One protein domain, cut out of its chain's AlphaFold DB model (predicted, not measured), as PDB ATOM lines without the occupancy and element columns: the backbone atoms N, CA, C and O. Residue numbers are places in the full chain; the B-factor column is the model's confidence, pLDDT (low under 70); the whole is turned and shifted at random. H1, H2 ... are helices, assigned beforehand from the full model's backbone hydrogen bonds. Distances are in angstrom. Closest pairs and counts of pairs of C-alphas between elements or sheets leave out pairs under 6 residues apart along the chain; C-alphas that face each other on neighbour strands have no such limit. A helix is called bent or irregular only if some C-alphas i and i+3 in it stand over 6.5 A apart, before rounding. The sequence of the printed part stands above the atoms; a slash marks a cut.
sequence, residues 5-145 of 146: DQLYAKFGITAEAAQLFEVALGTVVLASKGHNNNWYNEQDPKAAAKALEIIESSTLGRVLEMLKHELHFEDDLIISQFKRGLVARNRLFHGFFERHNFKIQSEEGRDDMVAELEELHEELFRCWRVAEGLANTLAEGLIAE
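AT A GLANCE: This is residues 5 to 145 of the 146 residues of an uncharacterized protein of Ruegeria intermedia (UniProt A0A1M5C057). Two long helices, H5 and H1, lie side by side as a rod; kinked H4 packs on both, H3 packs on H1, and H2 folds back on H1. The 141 printed residues, all helix by class, have five named helices, H1 to H5 in order. The whole is only just loose, close to compact, with radius of gyration 17.7 A, spanning 60 by 26 by 22 A.

IN THESE COORDINATES: H5, residues 107 to 144, 55.1 A long, ends at C-alpha 144 (-9.462, 3.112, -27.628). H1, residues 5 to 36, 46.6 A, begins at C-alpha 5 (16.355, 38.680, -8.176). H4 is residues 76 to 99, irregular, with C-alphas 94 and 97 8.2 A apart; H3 is 60 to 71, H2 45 to 56.

HOW THE PARTS SIT: H5 touches H1, the same way at 21 degrees, a shallow tilt; their closest C-alphas, Trp 128 and Phe 21, are 4.1 A apart. These two, H3 and H4 form a bundle, a group of aligned helices. Every O i to N i+4 pair is within hydrogen-bond range in H1, H2, H3 and H5, 17 of 20 in H4.

THE WHOLE: The printed part has no cut and no long link. Residues 73 to 75 and 141 to 145 have pLDDT under 70.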
ATOM      1  N   ASP A   5      17.151  38.810  -6.954       97.50
ATOM      2  CA  ASP A   5      16.355  38.680  -8.176       97.50
ATOM      3  C   ASP A   5      16.417  37.256  -8.730       97.50
ATOM      4  O   ASP A   5      15.386  36.692  -9.076       97.50
ATOM      5  N   GLN A   6      17.599  36.628  -8.732       97.56
ATOM      6  CA  GLN A   6      17.740  35.216  -9.106       97.56
ATOM      7  C   GLN A   6      16.966  34.293  -8.162       97.56
ATOM      8  O   GLN A   6      16.323  33.353  -8.620       97.56
ATOM      9  N   LEU A   7      16.989  34.576  -6.857       97.81
ATOM     10  CA  LEU A   7      16.215  33.832  -5.869       97.81
ATOM     11  C   LEU A   7      14.702  33.954  -6.116       97.81
ATOM     12  O   LEU A   7      14.004  32.943  -6.143       97.81
ATOM     13  N   TYR A   8      14.187  35.169  -6.313       97.88
ATOM     14  CA  TYR A   8      12.764  35.384  -6.589       97.88
ATOM     15  C   TYR A   8      12.343  34.804  -7.942       97.88
ATOM     16  O   TYR A   8      11.274  34.203  -8.037       97.88
ATOM     17  N   ALA A   9      13.191  34.915  -8.966       98.50
ATOM     18  CA  ALA A   9      12.963  34.279 -10.258       98.50
ATOM     19  C   ALA A   9      12.883  32.756 -10.109       98.50
ATOM     20  O   ALA A   9      11.940  32.138 -10.601       98.50
ATOM     21  N   LYS A  10      13.819  32.150  -9.365       98.50
ATOM     22  CA  LYS A  10      13.786  30.712  -9.099       98.50
ATOM     23  C   LYS A  10      12.539  30.311  -8.315       98.50
ATOM     24  O   LYS A  10      11.924  29.312  -8.667       98.50
ATOM     25  N   PHE A  11      12.115  31.101  -7.327       98.56
ATOM     26  CA  PHE A  11      10.864  30.856  -6.606       98.56
ATOM     27  C   PHE A  11       9.665  30.839  -7.561       98.56
ATOM     28  O   PHE A  11       8.825  29.950  -7.460       98.56
ATOM     29  N   GLY A  12       9.604  31.779  -8.512       98.56
ATOM     30  CA  GLY A  12       8.568  31.820  -9.546       98.56
ATOM     31  C   GLY A  12       8.556  30.571 -10.432       98.56
ATOM     32  O   GLY A  12       7.496  29.990 -10.637       98.56
ATOM     33  N   ILE A  13       9.729  30.109 -10.876       98.56
ATOM     34  CA  ILE A  13       9.875  28.863 -11.652       98.56
ATOM     35  C   ILE A  13       9.398  27.653 -10.831       98.56
ATOM     36  O   ILE A  13       8.641  26.813 -11.309       98.56
ATOM     37  N   THR A  14       9.788  27.571  -9.559       98.75
ATOM     38  CA  THR A  14       9.334  26.499  -8.663       98.75
ATOM     39  C   THR A  14       7.816  26.563  -8.427       98.75
ATOM     40  O   THR A  14       7.159  25.525  -8.340       98.75
ATOM     41  N   ALA A  15       7.239  27.767  -8.351       98.56
ATOM     42  CA  ALA A  15       5.800  27.977  -8.192       98.56
ATOM     43  C   ALA A  15       5.003  27.582  -9.444       98.56
ATOM     44  O   ALA A  15       3.927  27.004  -9.304       98.56
ATOM     45  N   GLU A  16       5.535  27.826 -10.642       98.56
ATOM     46  CA  GLU A  16       4.952  27.338 -11.898       98.56
ATOM     47  C   GLU A  16       4.831  25.808 -11.882       98.56
ATOM     48  O   GLU A  16       3.745  25.276 -12.109       98.56
ATOM     49  N   ALA A  17       5.897  25.088 -11.514       98.44
ATOM     50  CA  ALA A  17       5.844  23.629 -11.415       98.44
ATOM     51  C   ALA A  17       4.795  23.136 -10.401       98.44
ATOM     52  O   ALA A  17       4.139  22.119 -10.635       98.44
ATOM     53  N   ALA A  18       4.593  23.860  -9.294       98.19
ATOM     54  CA  ALA A  18       3.519  23.552  -8.350       98.19
ATOM     55  C   ALA A  18       2.128  23.722  -8.979       98.19
ATOM     56  O   ALA A  18       1.273  22.854  -8.813       98.19
ATOM     57  N   GLN A  19       1.908  24.810  -9.721       97.12
ATOM     58  CA  GLN A  19       0.637  25.067 -10.401       97.12
ATOM     59  C   GLN A  19       0.350  24.024 -11.483       97.12
ATOM     60  O   GLN A  19      -0.760  23.499 -11.539       97.12
ATOM     61  N   LEU A  20       1.351  23.670 -12.292       98.00
ATOM     62  CA  LEU A  20       1.231  22.613 -13.295       98.00
ATOM     63  C   LEU A  20       0.843  21.275 -12.653       98.00
ATOM     64  O   LEU A  20      -0.054  20.591 -13.147       98.00
ATOM     65  N   PHE A  21       1.462  20.926 -11.522       97.88
ATOM     66  CA  PHE A  21       1.091  19.736 -10.763       97.88
ATOM     67  C   PHE A  21      -0.366  19.787 -10.267       97.88
ATOM     68  O   PHE A  21      -1.094  18.811 -10.440       97.88
ATOM     69  N   GLU A  22      -0.810  20.909  -9.690       96.56
ATOM     70  CA  GLU A  22      -2.186  21.081  -9.198       96.56
ATOM     71  C   GLU A  22      -3.228  20.916 -10.310       96.56
ATOM     72  O   GLU A  22      -4.193  20.163 -10.146       96.56
ATOM     73  N   VAL A  23      -3.006  21.571 -11.453       95.88
ATOM     74  CA  VAL A  23      -3.897  21.494 -12.619       95.88
ATOM     75  C   VAL A  23      -3.950  20.069 -13.159       95.88
ATOM     76  O   VAL A  23      -5.040  19.517 -13.301       95.88
ATOM     77  N   ALA A  24      -2.790  19.450 -13.401       96.25
ATOM     78  CA  ALA A  24      -2.725  18.095 -13.942       96.25
ATOM     79  C   ALA A  24      -3.447  17.092 -13.034       96.25
ATOM     80  O   ALA A  24      -4.208  16.255 -13.512       96.25
ATOM     81  N   LEU A  25      -3.279  17.206 -11.714       95.25
ATOM     82  CA  LEU A  25      -3.972  16.338 -10.768       95.25
ATOM     83  C   LEU A  25      -5.497  16.531 -10.810       95.25
ATOM     84  O   LEU A  25      -6.244  15.553 -10.760       95.25
ATOM     85  N   GLY A  26      -5.962  17.777 -10.935       95.62
ATOM     86  CA  GLY A  26      -7.377  18.081 -11.146       95.62
ATOM     87  C   GLY A  26      -7.924  17.441 -12.425       95.62
ATOM     88  O   GLY A  26      -8.991  16.823 -12.394       95.62
ATOM     89  N   THR A  27      -7.165  17.502 -13.522       94.75
ATOM     90  CA  THR A  27      -7.502  16.828 -14.784       94.75
ATOM     91  C   THR A  27      -7.631  15.320 -14.605       94.75
ATOM     92  O   THR A  27      -8.608  14.745 -15.079       94.75
ATOM     93  N   VAL A  28      -6.712  14.677 -13.876       94.00
ATOM     94  CA  VAL A  28      -6.803  13.235 -13.596       94.00
ATOM     95  C   VAL A  28      -8.100  12.900 -12.857       94.00
ATOM     96  O   VAL A  28      -8.793  11.959 -13.242       94.00
ATOM     97  N   VAL A  29      -8.462  13.662 -11.818       94.06
ATOM     98  CA  VAL A  29      -9.712  13.429 -11.071       94.06
ATOM     99  C   VAL A  29     -10.928  13.580 -11.981       94.06
ATOM    100  O   VAL A  29     -11.836  12.748 -11.930       94.06
ATOM    101  N   LEU A  30     -10.955  14.615 -12.824       93.75
ATOM    102  CA  LEU A  30     -12.060  14.844 -13.753       93.75
ATOM    103  C   LEU A  30     -12.179  13.715 -14.786       93.75
ATOM    104  O   LEU A  30     -13.276  13.199 -14.989       93.75
ATOM    105  N   ALA A  31     -11.063  13.303 -15.391       91.69
ATOM    106  CA  ALA A  31     -11.024  12.208 -16.358       91.69
ATOM    107  C   ALA A  31     -11.471  10.882 -15.723       91.69
ATOM    108  O   ALA A  31     -12.313  10.184 -16.281       91.69
ATOM    109  N   SER A  32     -10.991  10.586 -14.511       90.88
ATOM    110  CA  SER A  32     -11.380   9.384 -13.761       90.88
ATOM    111  C   SER A  32     -12.879   9.374 -13.462       90.88
ATOM    112  O   SER A  32     -13.545   8.365 -13.672       90.88
ATOM    113  N   LYS A  33     -13.448  10.515 -13.044       91.56
ATOM    114  CA  LYS A  33     -14.899  10.652 -12.855       91.56
ATOM    115  C   LYS A  33     -15.667  10.445 -14.154       91.56
ATOM    116  O   LYS A  33     -16.683   9.756 -14.134       91.56
ATOM    117  N   GLY A  34     -15.196  11.029 -15.254       90.81
ATOM    118  CA  GLY A  34     -15.808  10.856 -16.568       90.81
ATOM    119  C   GLY A  34     -15.844   9.396 -16.999       90.81
ATOM    120  O   GLY A  34     -16.892   8.917 -17.418       90.81
ATOM    121  N   HIS A  35     -14.741   8.677 -16.803       88.12
ATOM    122  CA  HIS A  35     -14.655   7.245 -17.062       88.12
ATOM    123  C   HIS A  35     -15.597   6.440 -16.149       88.12
ATOM    124  O   HIS A  35     -16.481   5.736 -16.630       88.12
ATOM    125  N   ASN A  36     -15.495   6.614 -14.827       89.25
ATOM    126  CA  ASN A  36     -16.285   5.874 -13.834       89.25
ATOM    127  C   ASN A  36     -17.803   6.090 -13.961       89.25
ATOM    128  O   ASN A  36     -18.581   5.234 -13.546       89.25
ATOM    129  N   ASN A  37     -18.229   7.237 -14.500       91.06
ATOM    130  CA  ASN A  37     -19.638   7.567 -14.724       91.06
ATOM    131  C   ASN A  37     -20.051   7.471 -16.202       91.06
ATOM    132  O   ASN A  37     -21.144   7.914 -16.544       91.06
ATOM    133  N   ASN A  38     -19.200   6.913 -17.071       89.69
ATOM    134  CA  ASN A  38     -19.469   6.711 -18.496       89.69
ATOM    135  C   ASN A  38     -19.853   7.996 -19.268       89.69
ATOM    136  O   ASN A  38     -20.597   7.947 -20.245       89.69
ATOM    137  N   TRP A  39     -19.340   9.163 -18.860       90.06
ATOM    138  CA  TRP A  39     -19.682  10.462 -19.467       90.06
ATOM    139  C   TRP A  39     -19.175  10.640 -20.904       90.06
ATOM    140  O   TRP A  39     -19.589  11.577 -21.584       90.06
ATOM    141  N   TYR A  40     -18.273   9.775 -21.363       81.69
ATOM    142  CA  TYR A  40     -17.780   9.767 -22.740       81.69
ATOM    143  C   TYR A  40     -18.812   9.190 -23.717       81.69
ATOM    144  O   TYR A  40     -18.915   9.671 -24.842       81.69
ATOM    145  N   ASN A  41     -19.621   8.229 -23.265       86.25
ATOM    146  CA  ASN A  41     -20.697   7.626 -24.045       86.25
ATOM    147  C   ASN A  41     -22.056   8.268 -23.701       86.25
ATOM    148  O   ASN A  41     -22.753   8.804 -24.563       86.25
ATOM    149  N   GLU A  42     -22.402   8.309 -22.413       91.12
ATOM    150  CA  GLU A  42     -23.617   8.938 -21.890       91.12
ATOM    151  C   GLU A  42     -23.291  10.317 -21.304       91.12
ATOM    152  O   GLU A  42     -23.092  10.490 -20.101       91.12
ATOM    153  N   GLN A  43     -23.208  11.320 -22.179       90.50
ATOM    154  CA  GLN A  43     -22.801  12.668 -21.786       90.50
ATOM    155  C   GLN A  43     -23.726  13.283 -20.722       90.50
ATOM    156  O   GLN A  43     -24.916  13.499 -20.958       90.50
ATOM    157  N   ASP A  44     -23.140  13.688 -19.591       93.88
ATOM    158  CA  ASP A  44     -23.786  14.529 -18.578       93.88
ATOM    159  C   ASP A  44     -22.970  15.815 -18.340       93.88
ATOM    160  O   ASP A  44     -22.167  15.910 -17.401       93.88
ATOM    161  N   PRO A  45     -23.165  16.856 -19.174       93.12
ATOM    162  CA  PRO A  45     -22.404  18.096 -19.064       93.12
ATOM    163  C   PRO A  45     -22.668  18.847 -17.752       93.12
ATOM    164  O   PRO A  45     -21.810  19.603 -17.297       93.12
ATOM    165  N   LYS A  46     -23.832  18.647 -17.113       96.19
ATOM    166  CA  LYS A  46     -24.143  19.291 -15.827       96.19
ATOM    167  C   LYS A  46     -23.348  18.648 -14.699       96.19
ATOM    168  O   LYS A  46     -22.798  19.367 -13.864       96.19
ATOM    169  N   ALA A  47     -23.276  17.319 -14.672       94.69
ATOM    170  CA  ALA A  47     -22.465  16.606 -13.695       94.69
ATOM    171  C   ALA A  47     -20.968  16.887 -13.893       94.69
ATOM    172  O   ALA A  47     -20.277  17.167 -12.910       94.69
ATOM    173  N   ALA A  48     -20.490  16.915 -15.141       93.75
ATOM    174  CA  ALA A  48     -19.100  17.239 -15.461       93.75
ATOM    175  C   ALA A  48     -18.714  18.665 -15.032       93.75
ATOM    176  O   ALA A  48     -17.704  18.848 -14.349       93.75
ATOM    177  N   ALA A  49     -19.543  19.669 -15.343       95.75
ATOM    178  CA  ALA A  49     -19.303  21.051 -14.923       95.75
ATOM    179  C   ALA A  49     -19.269  21.191 -13.393       95.75
ATOM    180  O   ALA A  49     -18.385  21.841 -12.844       95.75
ATOM    181  N   LYS A  50     -20.189  20.515 -12.689       96.94
ATOM    182  CA  LYS A  50     -20.204  20.494 -11.223       96.94
ATOM    183  C   LYS A  50     -18.963  19.810 -10.642       96.94
ATOM    184  O   LYS A  50     -18.452  20.239  -9.612       96.94
ATOM    185  N   ALA A  51     -18.482  18.736 -11.268       95.50
ATOM    186  CA  ALA A  51     -17.256  18.071 -10.841       95.50
ATOM    187  C   ALA A  51     -16.040  18.992 -10.998       95.50
ATOM    188  O   ALA A  51     -15.254  19.099 -10.059       95.50
ATOM    189  N   LEU A  52     -15.929  19.690 -12.132       95.81
ATOM    190  CA  LEU A  52     -14.875  20.674 -12.371       95.81
ATOM    191  C   LEU A  52     -14.911  21.808 -11.333       95.81
ATOM    192  O   LEU A  52     -13.894  22.072 -10.703       95.81
ATOM    193  N   GLU A  53     -16.083  22.389 -11.061       97.25
ATOM    194  CA  GLU A  53     -16.250  23.444 -10.043       97.25
ATOM    195  C   GLU A  53     -15.785  22.984  -8.646       97.25
ATOM    196  O   GLU A  53     -15.112  23.712  -7.909       97.25
ATOM    197  N   ILE A  54     -16.112  21.742  -8.266       97.25
ATOM    198  CA  ILE A  54     -15.666  21.162  -6.991       97.25
ATOM    199  C   ILE A  54     -14.143  20.991  -6.970       97.25
ATOM    200  O   ILE A  54     -13.528  21.231  -5.931       97.25
ATOM    201  N   ILE A  55     -13.532  20.563  -8.076       96.12
ATOM    202  CA  ILE A  55     -12.079  20.381  -8.177       96.12
ATOM    203  C   ILE A  55     -11.369  21.736  -8.059       96.12
ATOM    204  O   ILE A  55     -10.481  21.875  -7.223       96.12
ATOM    205  N   GLU A  56     -11.800  22.743  -8.819       93.38
ATOM    206  CA  GLU A  56     -11.189  24.081  -8.845       93.38
ATOM    207  C   GLU A  56     -11.299  24.820  -7.503       93.38
ATOM    208  O   GLU A  56     -10.402  25.570  -7.122       93.38
ATOM    209  N   SER A  57     -12.380  24.590  -6.753       95.56
ATOM    210  CA  SER A  57     -12.572  25.169  -5.416       95.56
ATOM    211  C   SER A  57     -11.903  24.374  -4.285       95.56
ATOM    212  O   SER A  57     -11.928  24.795  -3.123       95.56
ATOM    213  N   SER A  58     -11.304  23.219  -4.589       95.12
ATOM    214  CA  SER A  58     -10.684  22.339  -3.600       95.12
ATOM    215  C   SER A  58      -9.212  22.667  -3.364       95.12
ATOM    216  O   SER A  58      -8.468  23.052  -4.258       95.12
ATOM    217  N   THR A  59      -8.745  22.444  -2.135       94.50
ATOM    218  CA  THR A  59      -7.304  22.442  -1.856       94.50
ATOM    219  C   THR A  59      -6.644  21.218  -2.493       94.50
ATOM    220  O   THR A  59      -7.275  20.167  -2.612       94.50
ATOM    221  N   LEU A  60      -5.347  21.298  -2.804       92.62
ATOM    222  CA  LEU A  60      -4.590  20.168  -3.359       92.62
ATOM    223  C   LEU A  60      -4.717  18.887  -2.511       92.62
ATOM    224  O   LEU A  60      -4.870  17.791  -3.043       92.62
ATOM    225  N   GLY A  61      -4.724  19.017  -1.180       93.81
ATOM    226  CA  GLY A  61      -4.953  17.878  -0.284       93.81
ATOM    227  C   GLY A  61      -6.330  17.234  -0.478       93.81
ATOM    228  O   GLY A  61      -6.437  16.012  -0.496       93.81
ATOM    229  N   ARG A  62      -7.379  18.036  -0.688       95.19
ATOM    230  CA  ARG A  62      -8.725  17.531  -0.982       95.19
ATOM    231  C   ARG A  62      -8.805  16.884  -2.367       95.19
ATOM    232  O   ARG A  62      -9.427  15.834  -2.483       95.19
ATOM    233  N   VAL A  63      -8.146  17.456  -3.378       95.12
ATOM    234  CA  VAL A  63      -8.041  16.846  -4.718       95.12
ATOM    235  C   VAL A  63      -7.380  15.465  -4.630       95.12
ATOM    236  O   VAL A  63      -7.864  14.518  -5.242       95.12
ATOM    237  N   LEU A  64      -6.343  15.304  -3.800       92.25
ATOM    238  CA  LEU A  64      -5.704  14.003  -3.577       92.25
ATOM    239  C   LEU A  64      -6.620  12.971  -2.915       92.25
ATOM    240  O   LEU A  64      -6.580  11.801  -3.289       92.25
ATOM    241  N   GLU A  65      -7.443  13.372  -1.947       91.50
ATOM    242  CA  GLU A  65      -8.422  12.448  -1.360       91.50
ATOM    243  C   GLU A  65      -9.506  12.050  -2.372       91.50
ATOM    244  O   GLU A  65      -9.881  10.880  -2.428       91.50
ATOM    245  N   MET A  66      -9.955  12.983  -3.222       92.19
ATOM    246  CA  MET A  66     -10.864  12.663  -4.329       92.19
ATOM    247  C   MET A  66     -10.226  11.653  -5.287       92.19
ATOM    248  O   MET A  66     -10.855  10.660  -5.632       92.19
ATOM    249  N   LEU A  67      -8.964  11.861  -5.662       89.06
ATOM    250  CA  LEU A  67      -8.240  10.975  -6.569       89.06
ATOM    251  C   LEU A  67      -8.153   9.534  -6.056       89.06
ATOM    252  O   LEU A  67      -8.394   8.598  -6.814       89.06
ATOM    253  N   LYS A  68      -7.829   9.347  -4.770       87.12
ATOM    254  CA  LYS A  68      -7.767   8.007  -4.163       87.12
ATOM    255  C   LYS A  68      -9.100   7.275  -4.247       87.12
ATOM    256  O   LYS A  68      -9.111   6.068  -4.454       87.12
ATOM    257  N   HIS A  69     -10.201   8.002  -4.062       86.19
ATOM    258  CA  HIS A  69     -11.538   7.436  -4.172       86.19
ATOM    259  C   HIS A  69     -11.862   7.029  -5.616       86.19
ATOM    260  O   HIS A  69     -12.447   5.977  -5.828       86.19
ATOM    261  N   GLU A  70     -11.480   7.841  -6.607       85.06
ATOM    262  CA  GLU A  70     -11.820   7.572  -8.011       85.06
ATOM    263  C   GLU A  70     -11.000   6.451  -8.651       85.06
ATOM    264  O   GLU A  70     -11.539   5.688  -9.447       85.06
ATOM    265  N   LEU A  71      -9.707   6.349  -8.341       75.69
ATOM    266  CA  LEU A  71      -8.813   5.435  -9.057       75.69
ATOM    267  C   LEU A  71      -8.672   4.053  -8.421       75.69
ATOM    268  O   LEU A  71      -7.983   3.214  -8.992       75.69
ATOM    269  N   HIS A  72      -9.295   3.809  -7.258       70.12
ATOM    270  CA  HIS A  72      -9.166   2.559  -6.490       70.12
ATOM    271  C   HIS A  72      -7.719   2.018  -6.473       70.12
ATOM    272  O   HIS A  72      -7.494   0.817  -6.599       70.12
ATOM    273  N   PHE A  73      -6.727   2.915  -6.387       63.69
ATOM    274  CA  PHE A  73      -5.322   2.562  -6.571       63.69
ATOM    275  C   PHE A  73      -4.884   1.530  -5.528       63.69
ATOM    276  O   PHE A  73      -4.857   1.832  -4.336       63.69
ATOM    277  N   GLU A  74      -4.457   0.353  -5.985       57.06
ATOM    278  CA  GLU A  74      -3.622  -0.556  -5.187       57.06
ATOM    279  C   GLU A  74      -2.146  -0.109  -5.182       57.06
ATOM    280  O   GLU A  74      -1.351  -0.575  -4.365       57.06
ATOM    281  N   ASP A  75      -1.766   0.816  -6.078       63.47
ATOM    282  CA  ASP A  75      -0.392   1.300  -6.217       63.47
ATOM    283  C   ASP A  75      -0.077   2.449  -5.242       63.47
ATOM    284  O   ASP A  75      -0.275   3.643  -5.508       63.47
ATOM    285  N   ASP A  76       0.474   2.061  -4.095       74.75
ATOM    286  CA  ASP A  76       0.948   2.966  -3.050       74.75
ATOM    287  C   ASP A  76       2.071   3.916  -3.521       74.75
ATOM    288  O   ASP A  76       2.284   4.967  -2.901       74.75
ATOM    289  N   LEU A  77       2.791   3.614  -4.611       83.12
ATOM    290  CA  LEU A  77       3.937   4.413  -5.063       83.12
ATOM    291  C   LEU A  77       3.503   5.740  -5.691       83.12
ATOM    292  O   LEU A  77       4.076   6.782  -5.354       83.12
ATOM    293  N   ILE A  78       2.479   5.732  -6.551       86.62
ATOM    294  CA  ILE A  78       1.961   6.948  -7.205       86.62
ATOM    295  C   ILE A  78       1.345   7.880  -6.160       86.62
ATOM    296  O   ILE A  78       1.672   9.069  -6.089       86.62
ATOM    297  N   ILE A  79       0.511   7.333  -5.273       87.75
ATOM    298  CA  ILE A  79      -0.101   8.109  -4.192       87.75
ATOM    299  C   ILE A  79       0.967   8.661  -3.237       87.75
ATOM    300  O   ILE A  79       0.869   9.810  -2.798       87.75
ATOM    301  N   SER A  80       2.013   7.888  -2.933       90.62
ATOM    302  CA  SER A  80       3.160   8.360  -2.147       90.62
ATOM    303  C   SER A  80       3.907   9.505  -2.841       90.62
ATOM    304  O   SER A  80       4.229  10.503  -2.191       90.62
ATOM    305  N   GLN A  81       4.122   9.421  -4.159       94.19
ATOM    306  CA  GLN A  81       4.729  10.497  -4.950       94.19
ATOM    307  C   GLN A  81       3.904  11.786  -4.868       94.19
ATOM    308  O   GLN A  81       4.452  12.846  -4.570       94.19
ATOM    309  N   PHE A  82       2.586  11.715  -5.034       95.19
ATOM    310  CA  PHE A  82       1.747  12.911  -4.953       95.19
ATOM    311  C   PHE A  82       1.640  13.492  -3.539       95.19
ATOM    312  O   PHE A  82       1.588  14.713  -3.377       95.19
ATOM    313  N   LYS A  83       1.682  12.651  -2.497       94.69
ATOM    314  CA  LYS A  83       1.803  13.125  -1.108       94.69
ATOM    315  C   LYS A  83       3.096  13.917  -0.895       94.69
ATOM    316  O   LYS A  83       3.057  14.947  -0.221       94.69
ATOM    317  N   ARG A  84       4.224  13.493  -1.483       96.56
ATOM    318  CA  ARG A  84       5.469  14.285  -1.453       96.56
ATOM    319  C   ARG A  84       5.312  15.615  -2.185       96.56
ATOM    320  O   ARG A  84       5.705  16.641  -1.636       96.56
ATOM    321  N   GLY A  85       4.650  15.621  -3.343       97.69
ATOM    322  CA  GLY A  85       4.298  16.846  -4.068       97.69
ATOM    323  C   GLY A  85       3.478  17.828  -3.226       97.69
ATOM    324  O   GLY A  85       3.809  19.010  -3.164       97.69
ATOM    325  N   LEU A  86       2.465  17.345  -2.497       97.19
ATOM    326  CA  LEU A  86       1.685  18.167  -1.560       97.19
ATOM    327  C   LEU A  86       2.570  18.788  -0.470       97.19
ATOM    328  O   LEU A  86       2.437  19.975  -0.166       97.19
ATOM    329  N   VAL A  87       3.480  18.006   0.117       97.44
ATOM    330  CA  VAL A  87       4.424  18.506   1.129       97.44
ATOM    331  C   VAL A  87       5.350  19.569   0.534       97.44
ATOM    332  O   VAL A  87       5.523  20.621   1.148       97.44
ATOM    333  N   ALA A  88       5.898  19.338  -0.662       98.06
ATOM    334  CA  ALA A  88       6.759  20.291  -1.363       98.06
ATOM    335  C   ALA A  88       6.020  21.603  -1.678       98.06
ATOM    336  O   ALA A  88       6.509  22.684  -1.349       98.06
ATOM    337  N   ARG A  89       4.795  21.516  -2.210       97.31
ATOM    338  CA  ARG A  89       3.928  22.667  -2.511       97.31
ATOM    339  C   ARG A  89       3.613  23.475  -1.258       97.31
ATOM    340  O   ARG A  89       3.735  24.699  -1.252       97.31
ATOM    341  N   ASN A  90       3.250  22.801  -0.169       96.44
ATOM    342  CA  ASN A  90       2.984  23.471   1.100       96.44
ATOM    343  C   ASN A  90       4.251  24.111   1.674       96.44
ATOM    344  O   ASN A  90       4.190  25.218   2.206       96.44
ATOM    345  N   ARG A  91       5.411  23.453   1.545       96.75
ATOM    346  CA  ARG A  91       6.697  24.022   1.965       96.75
ATOM    347  C   ARG A  91       7.017  25.300   1.199       96.75
ATOM    348  O   ARG A  91       7.364  26.283   1.854       96.75
ATOM    349  N   LEU A  92       6.836  25.288  -0.121       98.00
ATOM    350  CA  LEU A  92       7.051  26.431  -1.006       98.00
ATOM    351  C   LEU A  92       6.174  27.630  -0.618       98.00
ATOM    352  O   LEU A  92       6.696  28.703  -0.325       98.00
ATOM    353  N   PHE A  93       4.850  27.450  -0.573       96.00
ATOM    354  CA  PHE A  93       3.919  28.574  -0.416       96.00
ATOM    355  C   PHE A  93       3.694  29.023   1.028       96.00
ATOM    356  O   PHE A  93       3.403  30.195   1.251       96.00
ATOM    357  N   HIS A  94       3.809  28.125   2.009       92.00
ATOM    358  CA  HIS A  94       3.447  28.456   3.391       92.00
ATOM    359  C   HIS A  94       4.635  28.703   4.313       92.00
ATOM    360  O   HIS A  94       4.440  29.328   5.345       92.00
ATOM    361  N   GLY A  95       5.849  28.258   3.971       90.19
ATOM    362  CA  GLY A  95       6.968  28.393   4.908       90.19
ATOM    363  C   GLY A  95       8.341  28.600   4.291       90.19
ATOM    364  O   GLY A  95       9.321  28.529   5.027       90.19
ATOM    365  N   PHE A  96       8.463  28.805   2.978       96.81
ATOM    366  CA  PHE A  96       9.777  28.967   2.356       96.81
ATOM    367  C   PHE A  96      10.485  30.221   2.889       96.81
ATOM    368  O   PHE A  96      11.510  30.110   3.555       96.81
ATOM    369  N   PHE A  97       9.907  31.409   2.705       95.19
ATOM    370  CA  PHE A  97      10.534  32.650   3.176       95.19
ATOM    371  C   PHE A  97      10.536  32.796   4.703       95.19
ATOM    372  O   PHE A  97      11.508  33.306   5.255       95.19
ATOM    373  N   GLU A  98       9.501  32.305   5.392       92.69
ATOM    374  CA  GLU A  98       9.422  32.304   6.861       92.69
ATOM    375  C   GLU A  98      10.654  31.627   7.488       92.69
ATOM    376  O   GLU A  98      11.336  32.212   8.329       92.69
ATOM    377  N   ARG A  99      10.999  30.424   7.009       91.00
ATOM    378  CA  ARG A  99      12.143  29.637   7.497       91.00
ATOM    379  C   ARG A  99      13.506  30.233   7.135       91.00
ATOM    380  O   ARG A  99      14.512  29.867   7.735       91.00
ATOM    381  N   HIS A 100      13.541  31.158   6.179       93.06
ATOM    382  CA  HIS A 100      14.765  31.724   5.611       93.06
ATOM    383  C   HIS A 100      14.923  33.231   5.870       93.06
ATOM    384  O   HIS A 100      15.779  33.873   5.260       93.06
ATOM    385  N   ASN A 101      14.144  33.792   6.801       85.75
ATOM    386  CA  ASN A 101      14.015  35.233   7.046       85.75
ATOM    387  C   ASN A 101      15.354  36.006   7.065       85.75
ATOM    388  O   ASN A 101      15.506  37.009   6.371       85.75
ATOM    389  N   PHE A 102      16.360  35.519   7.801       90.81
ATOM    390  CA  PHE A 102      17.688  36.153   7.844       90.81
ATOM    391  C   PHE A 102      18.655  35.642   6.767       90.81
ATOM    392  O   PHE A 102      19.548  36.385   6.358       90.81
ATOM    393  N   LYS A 103      18.462  34.415   6.264       90.06
ATOM    394  CA  LYS A 103      19.328  33.801   5.242       90.06
ATOM    395  C   LYS A 103      19.338  34.602   3.942       90.06
ATOM    396  O   LYS A 103      20.389  34.772   3.338       90.06
ATOM    397  N   ILE A 104      18.207  35.197   3.564       93.94
ATOM    398  CA  ILE A 104      18.107  36.019   2.347       93.94
ATOM    399  C   ILE A 104      19.054  37.238   2.342       93.94
ATOM    400  O   ILE A 104      19.329  37.823   1.289       93.94
ATOM    401  N   GLN A 105      19.546  37.657   3.513       94.44
ATOM    402  CA  GLN A 105      20.416  38.824   3.656       94.44
ATOM    403  C   GLN A 105      21.881  38.508   3.326       94.44
ATOM    404  O   GLN A 105      22.583  39.392   2.834       94.44
ATOM    405  N   SER A 106      22.329  37.264   3.512       95.44
ATOM    406  CA  SER A 106      23.697  36.848   3.197       95.44
ATOM    407  C   SER A 106      23.805  36.218   1.810       95.44
ATOM    408  O   SER A 106      22.831  35.753   1.227       95.44
ATOM    409  N   GLU A 107      25.013  36.248   1.262       95.00
ATOM    410  CA  GLU A 107      25.347  35.622  -0.019       95.00
ATOM    411  C   GLU A 107      25.158  34.103   0.031       95.00
ATOM    412  O   GLU A 107      24.344  33.556  -0.707       95.00
ATOM    413  N   GLU A 108      25.825  33.460   0.986       95.94
ATOM    414  CA  GLU A 108      25.726  32.025   1.260       95.94
ATOM    415  C   GLU A 108      24.284  31.593   1.560       95.94
ATOM    416  O   GLU A 108      23.798  30.605   1.023       95.94
ATOM    417  N   GLY A 109      23.543  32.386   2.341       97.06
ATOM    418  CA  GLY A 109      22.156  32.071   2.664       97.06
ATOM    419  C   GLY A 109      21.222  32.147   1.454       97.06
ATOM    420  O   GLY A 109      20.248  31.400   1.401       97.06
ATOM    421  N   ARG A 110      21.509  33.000   0.461       97.38
ATOM    422  CA  ARG A 110      20.769  33.004  -0.811       97.38
ATOM    423  C   ARG A 110      21.139  31.819  -1.694       97.38
ATOM    424  O   ARG A 110      20.242  31.277  -2.334       97.38
ATOM    425  N   ASP A 111      22.407  31.416  -1.719       97.81
ATOM    426  CA  ASP A 111      22.838  30.213  -2.439       97.81
ATOM    427  C   ASP A 111      22.132  28.959  -1.874       97.81
ATOM    428  O   ASP A 111      21.543  28.198  -2.644       97.81
ATOM    429  N   ASP A 112      22.051  28.816  -0.543       97.38
ATOM    430  CA  ASP A 112      21.274  27.760   0.133       97.38
ATOM    431  C   ASP A 112      19.791  27.772  -0.267       97.38
ATOM    432  O   ASP A 112      19.191  26.737  -0.556       97.38
ATOM    433  N   MET A 113      19.176  28.957  -0.261       98.06
ATOM    434  CA  MET A 113      17.765  29.117  -0.609       98.06
ATOM    435  C   MET A 113      17.487  28.712  -2.057       98.06
ATOM    436  O   MET A 113      16.463  28.091  -2.334       98.06
ATOM    437  N   VAL A 114      18.380  29.064  -2.987       98.44
ATOM    438  CA  VAL A 114      18.257  28.664  -4.395       98.44
ATOM    439  C   VAL A 114      18.396  27.150  -4.542       98.44
ATOM    440  O   VAL A 114      17.615  26.558  -5.285       98.44
ATOM    441  N   ALA A 115      19.321  26.520  -3.813       98.12
ATOM    442  CA  ALA A 115      19.465  25.067  -3.811       98.12
ATOM    443  C   ALA A 115      18.190  24.366  -3.305       98.12
ATOM    444  O   ALA A 115      17.683  23.468  -3.973       98.12
ATOM    445  N   GLU A 116      17.598  24.835  -2.200       98.19
ATOM    446  CA  GLU A 116      16.319  24.299  -1.705       98.19
ATOM    447  C   GLU A 116      15.186  24.470  -2.732       98.19
ATOM    448  O   GLU A 116      14.361  23.572  -2.911       98.19
ATOM    449  N   LEU A 117      15.129  25.604  -3.439       98.62
ATOM    450  CA  LEU A 117      14.131  25.801  -4.493       98.62
ATOM    451  C   LEU A 117      14.334  24.879  -5.691       98.62
ATOM    452  O   LEU A 117      13.346  24.556  -6.349       98.62
ATOM    453  N   GLU A 118      15.569  24.477  -5.992       98.56
ATOM    454  CA  GLU A 118      15.846  23.472  -7.017       98.56
ATOM    455  C   GLU A 118      15.317  22.102  -6.592       98.56
ATOM    456  O   GLU A 118      14.572  21.484  -7.346       98.56
ATOM    457  N   GLU A 119      15.574  21.674  -5.356       98.56
ATOM    458  CA  GLU A 119      15.042  20.409  -4.831       98.56
ATOM    459  C   GLU A 119      13.506  20.377  -4.853       98.56
ATOM    460  O   GLU A 119      12.891  19.396  -5.285       98.56
ATOM    461  N   LEU A 120      12.871  21.472  -4.418       98.69
ATOM    462  CA  LEU A 120      11.417  21.618  -4.466       98.69
ATOM    463  C   LEU A 120      10.900  21.602  -5.906       98.69
ATOM    464  O   LEU A 120       9.894  20.948  -6.183       98.69
ATOM    465  N   HIS A 121      11.579  22.309  -6.812       98.75
ATOM    466  CA  HIS A 121      11.222  22.362  -8.226       98.75
ATOM    467  C   HIS A 121      11.255  20.973  -8.847       98.75
ATOM    468  O   HIS A 121      10.267  20.556  -9.446       98.75
ATOM    469  N   GLU A 122      12.341  20.231  -8.657       98.50
ATOM    470  CA  GLU A 122      12.460  18.887  -9.198       98.50
ATOM    471  C   GLU A 122      11.381  17.940  -8.658       98.50
ATOM    472  O   GLU A 122      10.828  17.148  -9.423       98.50
ATOM    473  N   GLU A 123      11.055  18.009  -7.363       98.56
ATOM    474  CA  GLU A 123      10.015  17.159  -6.776       98.56
ATOM    475  C   GLU A 123       8.629  17.483  -7.340       98.56
ATOM    476  O   GLU A 123       7.887  16.575  -7.722       98.56
ATOM    477  N   LEU A 124       8.292  18.769  -7.445       98.69
ATOM    478  CA  LEU A 124       7.029  19.223  -8.023       98.69
ATOM    479  C   LEU A 124       6.935  18.864  -9.508       98.69
ATOM    480  O   LEU A 124       5.915  18.346  -9.952       98.69
ATOM    481  N   PHE A 125       8.021  19.045 -10.258       98.12
ATOM    482  CA  PHE A 125       8.088  18.719 -11.678       98.12
ATOM    483  C   PHE A 125       7.999  17.206 -11.931       98.12
ATOM    484  O   PHE A 125       7.359  16.764 -12.887       98.12
ATOM    485  N   ARG A 126       8.593  16.375 -11.062       97.88
ATOM    486  CA  ARG A 126       8.381  14.916 -11.077       97.88
ATOM    487  C   ARG A 126       6.912  14.568 -10.844       97.88
ATOM    488  O   ARG A 126       6.365  13.782 -11.612       97.88
ATOM    489  N   CYS A 127       6.272  15.163  -9.836       97.75
ATOM    490  CA  CYS A 127       4.849  14.941  -9.562       97.75
ATOM    491  C   CYS A 127       3.967  15.349 -10.747       97.75
ATOM    492  O   CYS A 127       3.075  14.594 -11.125       97.75
ATOM    493  N   TRP A 128       4.245  16.508 -11.348       98.12
ATOM    494  CA  TRP A 128       3.537  16.991 -12.527       98.12
ATOM    495  C   TRP A 128       3.627  16.003 -13.694       98.12
ATOM    496  O   TRP A 128       2.589  15.588 -14.195       98.12
ATOM    497  N   ARG A 129       4.832  15.548 -14.068       97.38
ATOM    498  CA  ARG A 129       5.004  14.581 -15.171       97.38
ATOM    499  C   ARG A 129       4.260  13.268 -14.940       97.38
ATOM    500  O   ARG A 129       3.704  12.704 -15.876       97.38
ATOM    501  N   VAL A 130       4.238  12.774 -13.700       95.50
ATOM    502  CA  VAL A 130       3.472  11.565 -13.356       95.50
ATOM    503  C   VAL A 130       1.967  11.818 -13.494       95.50
ATOM    504  O   VAL A 130       1.264  10.986 -14.061       95.50
ATOM    505  N   ALA A 131       1.467  12.960 -13.012       95.25
ATOM    506  CA  ALA A 131       0.053  13.316 -13.130       95.25
ATOM    507  C   ALA A 131      -0.375  13.525 -14.593       95.25
ATOM    508  O   ALA A 131      -1.421  13.028 -14.995       95.25
ATOM    509  N   GLU A 132       0.446  14.199 -15.399       95.38
ATOM    510  CA  GLU A 132       0.212  14.382 -16.833       95.38
ATOM    511  C   GLU A 132       0.184  13.036 -17.572       95.38
ATOM    512  O   GLU A 132      -0.760  12.759 -18.308       95.38
ATOM    513  N   GLY A 133       1.163  12.159 -17.329       93.44
ATOM    514  CA  GLY A 133       1.187  10.826 -17.938       93.44
ATOM    515  C   GLY A 133      -0.055   9.994 -17.595       93.44
ATOM    516  O   GLY A 133      -0.603   9.305 -18.458       93.44
ATOM    517  N   LEU A 134      -0.544  10.104 -16.357       90.94
ATOM    518  CA  LEU A 134      -1.773   9.442 -15.923       90.94
ATOM    519  C   LEU A 134      -3.014  10.036 -16.603       90.94
ATOM    520  O   LEU A 134      -3.874   9.284 -17.060       90.94
ATOM    521  N   ALA A 135      -3.096  11.364 -16.712       90.75
ATOM    522  CA  ALA A 135      -4.186  12.035 -17.420       90.75
ATOM    523  C   ALA A 135      -4.237  11.618 -18.897       90.75
ATOM    524  O   ALA A 135      -5.312  11.304 -19.402       90.75
ATOM    525  N   ASN A 136      -3.078  11.543 -19.558       89.69
ATOM    526  CA  ASN A 136      -2.976  11.096 -20.946       89.69
ATOM    527  C   ASN A 136      -3.402   9.634 -21.098       89.69
ATOM    528  O   ASN A 136      -4.197   9.329 -21.976       89.69
ATOM    529  N   THR A 137      -2.960   8.748 -20.200       88.25
ATOM    530  CA  THR A 137      -3.371   7.330 -20.218       88.25
ATOM    531  C   THR A 137      -4.888   7.180 -20.088       88.25
ATOM    532  O   THR A 137      -5.500   6.403 -20.815       88.25
ATOM    533  N   LEU A 138      -5.514   7.943 -19.185       84.44
ATOM    534  CA  LEU A 138      -6.969   7.940 -19.024       84.44
ATOM    535  C   LEU A 138      -7.676   8.479 -20.273       84.44
ATOM    536  O   LEU A 138      -8.691   7.923 -20.681       84.44
ATOM    537  N   ALA A 139      -7.143   9.531 -20.898       78.12
ATOM    538  CA  ALA A 139      -7.698  10.088 -22.129       78.12
ATOM    539  C   ALA A 139      -7.569   9.127 -23.325       78.12
ATOM    540  O   ALA A 139      -8.509   8.992 -24.100       78.12
ATOM    541  N   GLU A 140      -6.437   8.436 -23.466       79.25
ATOM    542  CA  GLU A 140      -6.213   7.444 -24.524       79.25
ATOM    543  C   GLU A 140      -7.080   6.195 -24.335       79.25
ATOM    544  O   GLU A 140      -7.646   5.696 -25.307       79.25
ATOM    545  N   GLY A 141      -7.243   5.720 -23.094       68.06
ATOM    546  CA  GLY A 141      -8.141   4.606 -22.775       68.06
ATOM    547  C   GLY A 141      -9.594   4.886 -23.168       68.06
ATOM    548  O   GLY A 141     -10.258   4.007 -23.704       68.06
ATOM    549  N   LEU A 142     -10.051   6.132 -23.004       58.75
ATOM    550  CA  LEU A 142     -11.380   6.574 -23.444       58.75
ATOM    551  C   LEU A 142     -11.548   6.575 -24.974       58.75
ATOM    552  O   LEU A 142     -12.663   6.417 -25.455       58.75
ATOM    553  N   ILE A 143     -10.466   6.768 -25.735       57.06
ATOM    554  CA  ILE A 143     -10.490   6.809 -27.209       57.06
ATOM    555  C   ILE A 143     -10.373   5.398 -27.810       57.06
ATOM    556  O   ILE A 143     -10.884   5.145 -28.895       57.06
ATOM    557  N   ALA A 144      -9.698   4.469 -27.128       53.41
ATOM    558  CA  ALA A 144      -9.462   3.112 -27.628       53.41
ATOM    559  C   ALA A 144     -10.654   2.146 -27.459       53.41
ATOM    560  O   ALA A 144     -10.603   1.037 -27.992       53.41
ATOM    561  N   GLU A 145     -11.697   2.534 -26.716       51.25
ATOM    562  CA  GLU A 145     -12.941   1.761 -26.548       51.25
ATOM    563  C   GLU A 145     -14.026   2.069 -27.611       51.25
ATOM    564  O   GLU A 145     -15.112   1.486 -27.543       51.25
TER     565      GLU A 145